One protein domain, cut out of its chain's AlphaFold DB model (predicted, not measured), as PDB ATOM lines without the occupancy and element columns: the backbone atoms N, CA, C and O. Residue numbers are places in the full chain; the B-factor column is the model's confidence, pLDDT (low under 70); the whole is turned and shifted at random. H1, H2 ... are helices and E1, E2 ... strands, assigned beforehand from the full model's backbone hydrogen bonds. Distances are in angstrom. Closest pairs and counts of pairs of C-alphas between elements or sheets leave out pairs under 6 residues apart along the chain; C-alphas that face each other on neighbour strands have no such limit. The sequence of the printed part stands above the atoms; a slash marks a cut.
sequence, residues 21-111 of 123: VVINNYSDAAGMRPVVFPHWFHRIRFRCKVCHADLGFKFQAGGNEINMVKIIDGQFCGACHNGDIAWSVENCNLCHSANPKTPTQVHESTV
ATOM      1  N   VAL A  21     -17.427  31.311 -14.899       95.38
ATOM      2  CA  VAL A  21     -17.760  29.987 -14.363       95.38
ATOM      3  C   VAL A  21     -16.517  29.127 -14.333       95.38
ATOM      4  O   VAL A  21     -15.880  28.914 -15.361       95.38
ATOM      5  N   VAL A  22     -16.205  28.585 -13.160       96.00
ATOM      6  CA  VAL A  22     -15.240  27.493 -13.041       96.00
ATOM      7  C   VAL A  22     -15.988  26.178 -13.211       96.00
ATOM      8  O   VAL A  22     -17.014  25.967 -12.563       96.00
ATOM      9  N   ILE A  23     -15.480  25.297 -14.070       97.06
ATOM     10  CA  ILE A  23     -16.036  23.968 -14.341       97.06
ATOM     11  C   ILE A  23     -14.987  22.921 -13.969       97.06
ATOM     12  O   ILE A  23     -13.913  22.848 -14.570       97.06
ATOM     13  N   ASN A  24     -15.319  22.098 -12.978       97.06
ATOM     14  CA  ASN A  24     -14.431  21.082 -12.424       97.06
ATOM     15  C   ASN A  24     -15.129  19.738 -12.157       97.06
ATOM     16  O   ASN A  24     -14.705  18.960 -11.311       97.06
ATOM     17  N   ASN A  25     -16.222  19.448 -12.865       95.56
ATOM     18  CA  ASN A  25     -16.937  18.181 -12.701       95.56
ATOM     19  C   ASN A  25     -16.059  16.963 -13.054       95.56
ATOM     20  O   ASN A  25     -16.250  15.898 -12.478       95.56
ATOM     21  N   TYR A  26     -15.103  17.128 -13.981       96.75
ATOM     22  CA  TYR A  26     -14.239  16.044 -14.469       96.75
ATOM     23  C   TYR A  26     -12.749  16.409 -14.564       96.75
ATOM     24  O   TYR A  26     -11.916  15.508 -14.576       96.75
ATOM     25  N   SER A  27     -12.399  17.698 -14.642       97.00
ATOM     26  CA  SER A  27     -11.047  18.147 -15.002       97.00
ATOM     27  C   SER A  27      -9.976  17.660 -14.028       97.00
ATOM     28  O   SER A  27      -9.067  16.948 -14.451       97.00
ATOM     29  N   ASP A  28     -10.109  17.968 -12.733       97.06
ATOM     30  CA  ASP A  28      -9.105  17.561 -11.744       97.06
ATOM     31  C   ASP A  28      -8.972  16.033 -11.657       97.06
ATOM     32  O   ASP A  28      -7.861  15.513 -11.563       97.06
ATOM     33  N   ALA A  29     -10.092  15.303 -11.728       96.81
ATOM     34  CA  ALA A  29     -10.092  13.838 -11.710       96.81
ATOM     35  C   ALA A  29      -9.369  13.239 -12.930       96.81
ATOM     36  O   ALA A  29      -8.781  12.166 -12.834       96.81
ATOM     37  N   ALA A  30      -9.374  13.953 -14.058       95.69
ATOM     38  CA  ALA A  30      -8.645  13.606 -15.273       95.69
ATOM     39  C   ALA A  30      -7.201  14.152 -15.302       95.69
ATOM     40  O   ALA A  30      -6.542  14.071 -16.335       95.69
ATOM     41  N   GLY A  31      -6.699  14.727 -14.202       96.62
ATOM     42  CA  GLY A  31      -5.345  15.286 -14.127       96.62
ATOM     43  C   GLY A  31      -5.162  16.612 -14.874       96.62
ATOM     44  O   GLY A  31      -4.029  17.034 -15.101       96.62
ATOM     45  N   MET A  32      -6.256  17.282 -15.243       96.62
ATOM     46  CA  MET A  32      -6.248  18.568 -15.937       96.62
ATOM     47  C   MET A  32      -6.713  19.681 -15.004       96.62
ATOM     48  O   MET A  32      -7.595  19.488 -14.172       96.62
ATOM     49  N   ARG A  33      -6.173  20.892 -15.175       97.56
ATOM     50  CA  ARG A  33      -6.652  22.053 -14.410       97.56
ATOM     51  C   ARG A  33      -8.149  22.293 -14.657       97.56
ATOM     52  O   ARG A  33      -8.617  22.040 -15.769       97.56
ATOM     53  N   PRO A  34      -8.909  22.834 -13.694       97.69
ATOM     54  CA  PRO A  34     -10.296  23.215 -13.930       97.69
ATOM     55  C   PRO A  34     -10.423  24.220 -15.079       97.69
ATOM     56  O   PRO A  34      -9.493  24.974 -15.383       97.69
ATOM     57  N   VAL A  35     -11.584  24.228 -15.730       97.44
ATOM     58  CA  VAL A  35     -11.847  25.130 -16.856       97.44
ATOM     59  C   VAL A  35     -12.411  26.446 -16.345       97.44
ATOM     60  O   VAL A  35     -13.292  26.431 -15.488       97.44
ATOM     61  N   VAL A  36     -11.949  27.570 -16.893       95.94
ATOM     62  CA  VAL A  36     -12.603  28.874 -16.717       95.94
ATOM     63  C   VAL A  36     -13.378  29.207 -17.983       95.94
ATOM     64  O   VAL A  36     -12.810  29.271 -19.070       95.94
ATOM     65  N   PHE A  37     -14.676  29.453 -17.837       96.81
ATOM     66  CA  PHE A  37     -15.521  30.010 -18.884       96.81
ATOM     67  C   PHE A  37     -15.771  31.502 -18.613       96.81
ATOM     68  O   PHE A  37     -16.535  31.830 -17.695       96.81
ATOM     69  N   PRO A  38     -15.159  32.412 -19.396       95.19
ATOM     70  CA  PRO A  38     -15.333  33.844 -19.208       95.19
ATOM     71  C   PRO A  38     -16.635  34.322 -19.857       95.19
ATOM     72  O   PRO A  38     -16.712  34.485 -21.082       95.19
ATOM     73  N   HIS A  39     -17.673  34.585 -19.061       94.81
ATOM     74  CA  HIS A  39     -18.966  35.013 -19.609       94.81
ATOM     75  C   HIS A  39     -18.849  36.357 -20.325       94.81
ATOM     76  O   HIS A  39     -19.496  36.568 -21.348       94.81
ATOM     77  N   TRP A  40     -18.026  37.273 -19.808       92.00
ATOM     78  CA  TRP A  40     -17.832  38.593 -20.406       92.00
ATOM     79  C   TRP A  40     -17.379  38.512 -21.868       92.00
ATOM     80  O   TRP A  40     -18.030  39.079 -22.745       92.00
ATOM     81  N   PHE A  41     -16.334  37.730 -22.154       92.56
ATOM     82  CA  PHE A  41     -15.786  37.615 -23.507       92.56
ATOM     83  C   PHE A  41     -16.797  37.046 -24.513       92.56
ATOM     84  O   PHE A  41     -16.885  37.516 -25.652       92.56
ATOM     85  N   HIS A  42     -17.593  36.066 -24.077       95.56
ATOM     86  CA  HIS A  42     -18.623  35.445 -24.906       95.56
ATOM     87  C   HIS A  42     -19.839  36.365 -25.096       95.56
ATOM     88  O   HIS A  42     -20.374  36.441 -26.201       95.56
ATOM     89  N   ARG A  43     -20.235  37.134 -24.068       93.88
ATOM     90  CA  ARG A  43     -21.373  38.075 -24.124       93.88
ATOM     91  C   ARG A  43     -21.154  39.266 -25.057       93.88
ATOM     92  O   ARG A  43     -22.131  39.823 -25.545       93.88
ATOM     93  N   ILE A  44     -19.906  39.640 -25.342       94.38
ATOM     94  CA  ILE A  44     -19.606  40.690 -26.333       94.38
ATOM     95  C   ILE A  44     -19.999  40.246 -27.755       94.38
ATOM     96  O   ILE A  44     -20.304  41.084 -28.600       94.38
ATOM     97  N   ARG A  45     -20.006  38.935 -28.030       93.62
ATOM     98  CA  ARG A  45     -20.237  38.371 -29.373       93.62
ATOM     99  C   ARG A  45     -21.585  37.671 -29.510       93.62
ATOM    100  O   ARG A  45     -22.176  37.693 -30.585       93.62
ATOM    101  N   PHE A  46     -22.081  37.066 -28.433       96.06
ATOM    102  CA  PHE A  46     -23.260  36.209 -28.465       96.06
ATOM    103  C   PHE A  46     -24.285  36.598 -27.404       96.06
ATOM    104  O   PHE A  46     -23.962  36.995 -26.284       96.06
ATOM    105  N   ARG A  47     -25.564  36.441 -27.759       96.62
ATOM    106  CA  ARG A  47     -26.686  36.621 -26.831       96.62
ATOM    107  C   ARG A  47     -26.846  35.391 -25.940       96.62
ATOM    108  O   ARG A  47     -26.557  34.277 -26.366       96.62
ATOM    109  N   CYS A  48     -27.442  35.577 -24.762       96.06
ATOM    110  CA  CYS A  48     -27.681  34.510 -23.782       96.06
ATOM    111  C   CYS A  48     -28.389  33.275 -24.371       96.06
ATOM    112  O   CYS A  48     -28.075  32.150 -23.990       96.06
ATOM    113  N   LYS A  49     -29.323  33.489 -25.314       97.12
ATOM    114  CA  LYS A  49     -30.094  32.430 -25.988       97.12
ATOM    115  C   LYS A  49     -29.196  31.413 -26.697       97.12
ATOM    116  O   LYS A  49     -29.480  30.226 -26.606       97.12
ATOM    117  N   VAL A  50     -28.118  31.871 -27.341       97.62
ATOM    118  CA  VAL A  50     -27.215  31.000 -28.108       97.62
ATOM    119  C   VAL A  50     -26.676  29.898 -27.201       97.62
ATOM    120  O   VAL A  50     -26.776  28.723 -27.520       97.62
ATOM    121  N   CYS A  51     -26.196  30.255 -26.012       97.50
ATOM    122  CA  CYS A  51     -25.646  29.263 -25.095       97.50
ATOM    123  C   CYS A  51     -26.749  28.499 -24.349       97.50
ATOM    124  O   CYS A  51     -26.757  27.271 -24.324       97.50
ATOM    125  N   HIS A  52     -27.684  29.208 -23.718       97.12
ATOM    126  CA  HIS A  52     -28.570  28.574 -22.742       97.12
ATOM    127  C   HIS A  52     -29.803  27.896 -23.341       97.12
ATOM    128  O   HIS A  52     -30.293  26.926 -22.770       97.12
ATOM    129  N   ALA A  53     -30.306  28.384 -24.476       97.12
ATOM    130  CA  ALA A  53     -31.447  27.773 -25.153       97.12
ATOM    131  C   ALA A  53     -30.987  26.880 -26.308       97.12
ATOM    132  O   ALA A  53     -31.374  25.718 -26.357       97.12
ATOM    133  N   ASP A  54     -30.137  27.398 -27.200       97.25
ATOM    134  CA  ASP A  54     -29.804  26.702 -28.449       97.25
ATOM    135  C   ASP A  54     -28.778  25.586 -28.224       97.25
ATOM    136  O   ASP A  54     -28.970  24.469 -28.694       97.25
ATOM    137  N   LEU A  55     -27.723  25.855 -27.444       97.50
ATOM    138  CA  LEU A  55     -26.716  24.851 -27.072       97.50
ATOM    139  C   LEU A  55     -27.058  24.078 -25.784       97.50
ATOM    140  O   LEU A  55     -26.328  23.165 -25.398       97.50
ATOM    141  N   GLY A  56     -28.152  24.429 -25.100       96.88
ATOM    142  CA  GLY A  56     -28.655  23.689 -23.938       96.88
ATOM    143  C   GLY A  56     -27.799  23.786 -22.666       96.88
ATOM    144  O   GLY A  56     -27.887  22.912 -21.794       96.88
ATOM    145  N   PHE A  57     -26.970  24.826 -22.517       97.88
ATOM    146  CA  PHE A  57     -26.302  25.093 -21.241       97.88
ATOM    147  C   PHE A  57     -27.342  25.459 -20.174       97.88
ATOM    148  O   PHE A  57     -28.050  26.458 -20.283       97.88
ATOM    149  N   LYS A  58     -27.431  24.680 -19.097       96.56
ATOM    150  CA  LYS A  58     -28.343  24.963 -17.988       96.56
ATOM    151  C   LYS A  58     -27.885  26.215 -17.241       96.56
ATOM    152  O   LYS A  58     -26.693  26.501 -17.150       96.56
ATOM    153  N   PHE A  59     -28.830  26.930 -16.636       93.31
ATOM    154  CA  PHE A  59     -28.557  28.061 -15.738       93.31
ATOM    155  C   PHE A  59     -28.047  27.596 -14.361       93.31
ATOM    156  O   PHE A  59     -28.548  28.003 -13.317       93.31
ATOM    157  N   GLN A  60     -27.070  26.692 -14.360       91.62
ATOM    158  CA  GLN A  60     -26.495  26.089 -13.168       91.62
ATOM    159  C   GLN A  60     -25.063  25.644 -13.472       91.62
ATOM    160  O   GLN A  60     -24.840  24.822 -14.364       91.62
ATOM    161  N   ALA A  61     -24.092  26.147 -12.705       92.12
ATOM    162  CA  ALA A  61     -22.712  25.679 -12.803       92.12
ATOM    163  C   ALA A  61     -22.647  24.174 -12.506       92.12
ATOM    164  O   ALA A  61     -23.202  23.702 -11.514       92.12
ATOM    165  N   GLY A  62     -22.012  23.416 -13.402       93.31
ATOM    166  CA  GLY A  62     -21.947  21.956 -13.309       93.31
ATOM    167  C   GLY A  62     -23.262  21.225 -13.594       93.31
ATOM    168  O   GLY A  62     -23.324  20.023 -13.367       93.31
ATOM    169  N   GLY A  63     -24.304  21.909 -14.087       94.50
ATOM    170  CA  GLY A  63     -25.595  21.289 -14.417       94.50
ATOM    171  C   GLY A  63     -25.592  20.462 -15.712       94.50
ATOM    172  O   GLY A  63     -26.516  19.676 -15.951       94.50
ATOM    173  N   ASN A  64     -24.569  20.637 -16.550       96.50
ATOM    174  CA  ASN A  64     -24.351  19.874 -17.774       96.50
ATOM    175  C   ASN A  64     -23.171  18.916 -17.603       96.50
ATOM    176  O   ASN A  64     -22.134  19.268 -17.044       96.50
ATOM    177  N   GLU A  65     -23.303  17.723 -18.168       95.56
ATOM    178  CA  GLU A  65     -22.216  16.753 -18.261       95.56
ATOM    179  C   GLU A  65     -21.328  17.066 -19.467       95.56
ATOM    180  O   GLU A  65     -21.455  16.442 -20.523       95.56
ATOM    181  N   ILE A  66     -20.463  18.063 -19.317       96.88
ATOM    182  CA  ILE A  66     -19.524  18.488 -20.356       96.88
ATOM    183  C   ILE A  66     -18.257  17.638 -20.235       96.88
ATOM    184  O   ILE A  66     -17.606  17.656 -19.195       96.88
ATOM    185  N   ASN A  67     -17.898  16.910 -21.290       96.31
ATOM    186  CA  ASN A  67     -16.644  16.162 -21.377       96.31
ATOM    187  C   ASN A  67     -16.028  16.323 -22.775       96.31
ATOM    188  O   ASN A  67     -16.692  16.806 -23.695       96.31
ATOM    189  N   MET A  68     -14.765  15.924 -22.935       96.69
ATOM    190  CA  MET A  68     -14.055  16.116 -24.202       96.69
ATOM    191  C   MET A  68     -14.640  15.315 -25.365       96.69
ATOM    192  O   MET A  68     -14.582  15.800 -26.486       96.69
ATOM    193  N   VAL A  69     -15.256  14.155 -25.115       97.38
ATOM    194  CA  VAL A  69     -15.925  13.371 -26.169       97.38
ATOM    195  C   VAL A  69     -17.070  14.185 -26.775       97.38
ATOM    196  O   VAL A  69     -17.069  14.450 -27.970       97.38
ATOM    197  N   LYS A  70     -17.973  14.704 -25.935       98.00
ATOM    198  CA  LYS A  70     -19.082  15.561 -26.381       98.00
ATOM    199  C   LYS A  70     -18.591  16.839 -27.065       98.00
ATOM    200  O   LYS A  70     -19.210  17.301 -28.017       98.00
ATOM    201  N   ILE A  71     -17.491  17.418 -26.581       98.12
ATOM    202  CA  ILE A  71     -16.881  18.609 -27.189       98.12
ATOM    203  C   ILE A  71     -16.344  18.298 -28.592       98.12
ATOM    204  O   ILE A  71     -16.597  19.067 -29.510       98.12
ATOM    205  N   ILE A  72     -15.638  17.183 -28.777       97.25
ATOM    206  CA  ILE A  72     -15.126  16.765 -30.092       97.25
ATOM    207  C   ILE A  72     -16.284  16.475 -31.058       97.25
ATOM    208  O   ILE A  72     -16.209  16.851 -32.223       97.25
ATOM    209  N   ASP A  73     -17.394  15.933 -30.553       97.75
ATOM    210  CA  ASP A  73     -18.632  15.708 -31.315       97.75
ATOM    211  C   ASP A  73     -19.422  17.006 -31.619       97.75
ATOM    212  O   ASP A  73     -20.576  16.961 -32.053       97.75
ATOM    213  N   GLY A  74     -18.838  18.185 -31.377       97.75
ATOM    214  CA  GLY A  74     -19.432  19.485 -31.703       97.75
ATOM    215  C   GLY A  74     -20.468  19.991 -30.696       97.75
ATOM    216  O   GLY A  74     -21.163  20.971 -30.961       97.75
ATOM    217  N   GLN A  75     -20.590  19.364 -29.524       98.31
ATOM    218  CA  GLN A  75     -21.499  19.815 -28.471       98.31
ATOM    219  C   GLN A  75     -20.821  20.827 -27.539       98.31
ATOM    220  O   GLN A  75     -19.598  20.857 -27.378       98.31
ATOM    221  N   PHE A  76     -21.631  21.637 -26.853       97.88
ATOM    222  CA  PHE A  76     -21.168  22.611 -25.858       97.88
ATOM    223  C   PHE A  76     -20.087  23.546 -26.419       97.88
ATOM    224  O   PHE A  76     -20.350  24.317 -27.338       97.88
ATOM    225  N   CYS A  77     -18.871  23.486 -25.872       97.81
ATOM    226  CA  CYS A  77     -17.738  24.294 -26.302       97.81
ATOM    227  C   CYS A  77     -17.381  24.021 -27.771       97.81
ATOM    228  O   CYS A  77     -17.033  24.950 -28.494       97.81
ATOM    229  N   GLY A  78     -17.511  22.766 -28.214       98.06
ATOM    230  CA  GLY A  78     -17.163  22.327 -29.565       98.06
ATOM    231  C   GLY A  78     -18.064  22.881 -30.663       98.06
ATOM    232  O   GLY A  78     -17.655  22.910 -31.816       98.06
ATOM    233  N   ALA A  79     -19.249  23.395 -30.317       98.12
ATOM    234  CA  ALA A  79     -20.136  24.037 -31.287       98.12
ATOM    235  C   ALA A  79     -19.500  25.289 -31.919       98.12
ATOM    236  O   ALA A  79     -19.837  25.652 -33.044       98.12
ATOM    237  N   CYS A  80     -18.575  25.934 -31.196       98.19
ATOM    238  CA  CYS A  80     -17.834  27.105 -31.668       98.19
ATOM    239  C   CYS A  80     -16.316  26.871 -31.703       98.19
ATOM    240  O   CYS A  80     -15.649  27.358 -32.608       98.19
ATOM    241  N   HIS A  81     -15.745  26.138 -30.743       98.12
ATOM    242  CA  HIS A  81     -14.315  25.804 -30.708       98.12
ATOM    243  C   HIS A  81     -13.987  24.634 -31.644       98.12
ATOM    244  O   HIS A  81     -13.502  23.589 -31.226       98.12
ATOM    245  N   ASN A  82     -14.288  24.804 -32.926       96.88
ATOM    246  CA  ASN A  82     -14.162  23.780 -33.962       96.88
ATOM    247  C   ASN A  82     -13.024  24.052 -34.958       96.88
ATOM    248  O   ASN A  82     -12.807  23.254 -35.859       96.88
ATOM    249  N   GLY A  83     -12.289  25.158 -34.796       97.00
ATOM    250  CA  GLY A  83     -11.257  25.597 -35.737       97.00
ATOM    251  C   GLY A  83     -11.749  26.605 -36.778       97.00
ATOM    252  O   GLY A  83     -10.915  27.289 -37.365       97.00
ATOM    253  N   ASP A  84     -13.066  26.766 -36.935       96.25
ATOM    254  CA  ASP A  84     -13.669  27.661 -37.927       96.25
ATOM    255  C   ASP A  84     -14.248  28.931 -37.285       96.25
ATOM    256  O   ASP A  84     -13.942  30.048 -37.697       96.25
ATOM    257  N   ILE A  85     -15.089  28.777 -36.253       96.19
ATOM    258  CA  ILE A  85     -15.734  29.907 -35.556       96.19
ATOM    259  C   ILE A  85     -14.807  30.477 -34.477       96.19
ATOM    260  O   ILE A  85     -14.717  31.690 -34.275       96.19
ATOM    261  N   ALA A  86     -14.129  29.587 -33.761       96.81
ATOM    262  CA  ALA A  86     -13.122  29.891 -32.762       96.81
ATOM    263  C   ALA A  86     -11.996  28.853 -32.844       96.81
ATOM    264  O   ALA A  86     -12.081  27.867 -33.575       96.81
ATOM    265  N   TRP A  87     -10.929  29.072 -32.076       96.75
ATOM    266  CA  TRP A  87      -9.781  28.166 -32.043       96.75
ATOM    267  C   TRP A  87     -10.186  26.721 -31.718       96.75
ATOM    268  O   TRP A  87     -11.131  26.486 -30.961       96.75
ATOM    269  N   SER A  88      -9.427  25.766 -32.263       96.94
ATOM    270  CA  SER A  88      -9.633  24.331 -32.042       96.94
ATOM    271  C   SER A  88      -9.455  23.933 -30.570       96.94
ATOM    272  O   SER A  88      -8.619  24.496 -29.847       96.94
ATOM    273  N   VAL A  89     -10.210  22.913 -30.156       97.06
ATOM    274  CA  VAL A  89     -10.214  22.299 -28.815       97.06
ATOM    275  C   VAL A  89      -8.889  21.668 -28.391       97.06
ATOM    276  O   VAL A  89      -8.694  21.408 -27.208       97.06
ATOM    277  N   GLU A  90      -7.953  21.480 -29.320       95.56
ATOM    278  CA  GLU A  90      -6.599  20.983 -29.033       95.56
ATOM    279  C   GLU A  90      -5.766  21.962 -28.187       95.56
ATOM    280  O   GLU A  90      -4.781  21.582 -27.556       95.56
ATOM    281  N   ASN A  91      -6.173  23.232 -28.116       95.75
ATOM    282  CA  ASN A  91      -5.509  24.252 -27.308       95.75
ATOM    283  C   ASN A  91      -5.916  24.154 -25.825       95.75
ATOM    284  O   ASN A  91      -6.499  25.085 -25.262       95.75
ATOM    285  N   CYS A  92      -5.593  23.029 -25.176       95.44
ATOM    286  CA  CYS A  92      -6.073  22.654 -23.839       95.44
ATOM    287  C   CYS A  92      -5.929  23.775 -22.796       95.44
ATOM    288  O   CYS A  92      -6.846  24.039 -22.018       95.44
ATOM    289  N   ASN A  93      -4.782  24.460 -22.794       95.06
ATOM    290  CA  ASN A  93      -4.434  25.468 -21.790       95.06
ATOM    291  C   ASN A  93      -5.289  26.743 -21.859       95.06
ATOM    292  O   ASN A  93      -5.336  27.474 -20.871       95.06
ATOM    293  N   LEU A  94      -5.961  27.002 -22.987       94.75
ATOM    294  CA  LEU A  94      -6.858  28.153 -23.130       94.75
ATOM    295  C   LEU A  94      -8.156  27.959 -22.340       94.75
ATOM    296  O   LEU A  94      -8.712  28.927 -21.828       94.75
ATOM    297  N   CYS A  95      -8.608  26.712 -22.200       95.75
ATOM    298  CA  CYS A  95      -9.787  26.365 -21.410       95.75
ATOM    299  C   CYS A  95      -9.394  26.007 -19.973       95.75
ATOM    300  O   CYS A  95      -9.936  26.555 -19.015       95.75
ATOM    301  N   HIS A  96      -8.435  25.091 -19.821       96.81
ATOM    302  CA  HIS A  96      -7.977  24.543 -18.546       96.81
ATOM    303  C   HIS A  96      -7.011  25.505 -17.851       96.81
ATOM    304  O   HIS A  96      -5.807  25.246 -17.788       96.81
ATOM    305  N   SER A  97      -7.527  26.637 -17.375       94.50
ATOM    306  CA  SER A  97      -6.745  27.773 -16.871       94.50
ATOM    307  C   SER A  97      -6.960  28.100 -15.392       94.50
ATOM    308  O   SER A  97      -6.199  28.894 -14.845       94.50
ATOM    309  N   ALA A  98      -7.934  27.479 -14.719       93.81
ATOM    310  CA  ALA A  98      -8.175  27.738 -13.303       93.81
ATOM    311  C   ALA A  98      -7.116  27.085 -12.404       93.81
ATOM    312  O   ALA A  98      -6.410  26.148 -12.786       93.81
ATOM    313  N   ASN A  99      -7.041  27.564 -11.163       93.12
ATOM    314  CA  ASN A  99      -6.213  26.936 -10.142       93.12
ATOM    315  C   ASN A  99      -6.703  25.498  -9.872       93.12
ATOM    316  O   ASN A  99      -7.918  25.295  -9.750       93.12
ATOM    317  N   PRO A 100      -5.800  24.507  -9.742       95.38
ATOM    318  CA  PRO A 100      -6.169  23.143  -9.366       95.38
ATOM    319  C   PRO A 100      -7.043  23.111  -8.110       95.38
ATOM    320  O   PRO A 100      -6.842  23.921  -7.203       95.38
ATOM    321  N   LYS A 101      -7.982  22.161  -8.028       95.06
ATOM    322  CA  LYS A 101      -8.896  21.980  -6.879       95.06
ATOM    323  C   LYS A 101      -9.904  23.107  -6.664       95.06
ATOM    324  O   LYS A 101     -10.635  23.082  -5.674       95.06
ATOM    325  N   THR A 102      -9.998  24.074  -7.576       93.31
ATOM    326  CA  THR A 102     -11.061  25.085  -7.518       93.31
ATOM    327  C   THR A 102     -12.406  24.411  -7.810       93.31
ATOM    328  O   THR A 102     -12.549  23.792  -8.868       93.31
ATOM    329  N   PRO A 103     -13.400  24.486  -6.907       94.06
ATOM    330  CA  PRO A 103     -14.679  23.820  -7.119       94.06
ATOM    331  C   PRO A 103     -15.463  24.468  -8.264       94.06
ATOM    332  O   PRO A 103     -15.294  25.654  -8.558       94.06
ATOM    333  N   THR A 104     -16.362  23.696  -8.880       94.88
ATOM    334  CA  THR A 104     -17.326  24.236  -9.844       94.88
ATOM    335  C   THR A 104     -18.153  25.338  -9.181       94.88
ATOM    336  O   THR A 104     -18.829  25.093  -8.183       94.88
ATOM    337  N   GLN A 105     -18.098  26.556  -9.719       93.25
ATOM    338  CA  GLN A 105     -18.767  27.721  -9.136       93.25
ATOM    339  C   GLN A 105     -18.985  28.826 -10.170       93.25
ATOM    340  O   GLN A 105     -18.300  28.883 -11.189       93.25
ATOM    341  N   VAL A 106     -19.901  29.744  -9.861       92.88
ATOM    342  CA  VAL A 106     -20.040  31.023 -10.570       92.88
ATOM    343  C   VAL A 106     -19.400  32.111  -9.715       92.88
ATOM    344  O   VAL A 106     -19.799  32.293  -8.557       92.88
ATOM    345  N   HIS A 107     -18.423  32.815 -10.283       90.06
ATOM    346  CA  HIS A 107     -17.718  33.906  -9.631       90.06
ATOM    347  C   HIS A 107     -18.692  35.017  -9.238       90.06
ATOM    348  O   HIS A 107     -19.520  35.462 -10.037       90.06
ATOM    349  N   GLU A 108     -18.598  35.432  -7.979       85.00
ATOM    350  CA  GLU A 108     -19.443  36.435  -7.340       85.00
ATOM    351  C   GLU A 108     -20.946  36.119  -7.290       85.00
ATOM    352  O   GLU A 108     -21.767  37.011  -7.054       85.00
ATOM    353  N   SER A 109     -21.329  34.847  -7.418       81.69
ATOM    354  CA  SER A 109     -22.720  34.444  -7.199       81.69
ATOM    355  C   SER A 109     -23.182  34.689  -5.762       81.69
ATOM    356  O   SER A 109     -22.406  34.598  -4.809       81.69
ATOM    357  N   THR A 110     -24.482  34.934  -5.589       77.88
ATOM    358  CA  THR A 110     -25.105  35.048  -4.263       77.88
ATOM    359  C   THR A 110     -24.827  33.810  -3.413       77.88
ATOM    360  O   THR A 110     -24.483  33.938  -2.245       77.88
ATOM    361  N   VAL A 111     -24.877  32.616  -4.012       75.38
ATOM    362  CA  VAL A 111     -24.515  31.366  -3.329       75.38
ATOM    363  C   VAL A 111     -23.069  31.420  -2.838       75.38
ATOM    364  O   VAL A 111     -22.823  31.152  -1.670       75.38
TER     365      VAL A 111
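AT A GLANCE: This is residues 21 to 111 of the 123 residues of the protein "Cytochrome_C7 domain-containing protein" of Betaproteobacteria bacterium HGW-Betaproteobacteria-12 (UniProt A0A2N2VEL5). Little regular structure is present: a small hairpin, E1 and E2, lies near the middle of a rounded body of loops, with five short helices scattered about it. The 91 printed residues hold E1, E2, then H1 to H5, mostly helix, though only 31 residues are in named elements. The antiparallel sheet is E1 - E2; the whole is compact, radius of gyration of the C-alphas 12.6 A, spanning 31 by 31 by 21 A.

IN THESE COORDINATES: Find E1, residues 21 to 23, at C-alpha 21 (-17.760, 29.987, -14.363); E2 is residues 35 to 37. Next come H1, 39 to 43; H2, 48 to 54, 9.3 A long; H3, 68 to 72; H4, 76 to 79; and H5, 92 to 95, ending at C-alpha 95 (-9.787, 26.365, -21.410).

HOW THE PARTS SIT: In the hairpin, N 23 and O 35 are 2.8 A apart. The closest C-alphas of E2 and H5, Val 35 and Cys 95, are 5.1 A apart. H3 and H4 touch only at the corner, closest at C-alphas 71 and 78, 4.4 A. Every O i to N i+4 pair is within hydrogen-bond range in H1 and H3, 2 of 3 in H2; H4 and H5 are too short.

THE WHOLE: The printed part has no cut; E1 to E2, H2 to H3 and H4 to H5 are long links. No printed residue is under 70 in pLDDT.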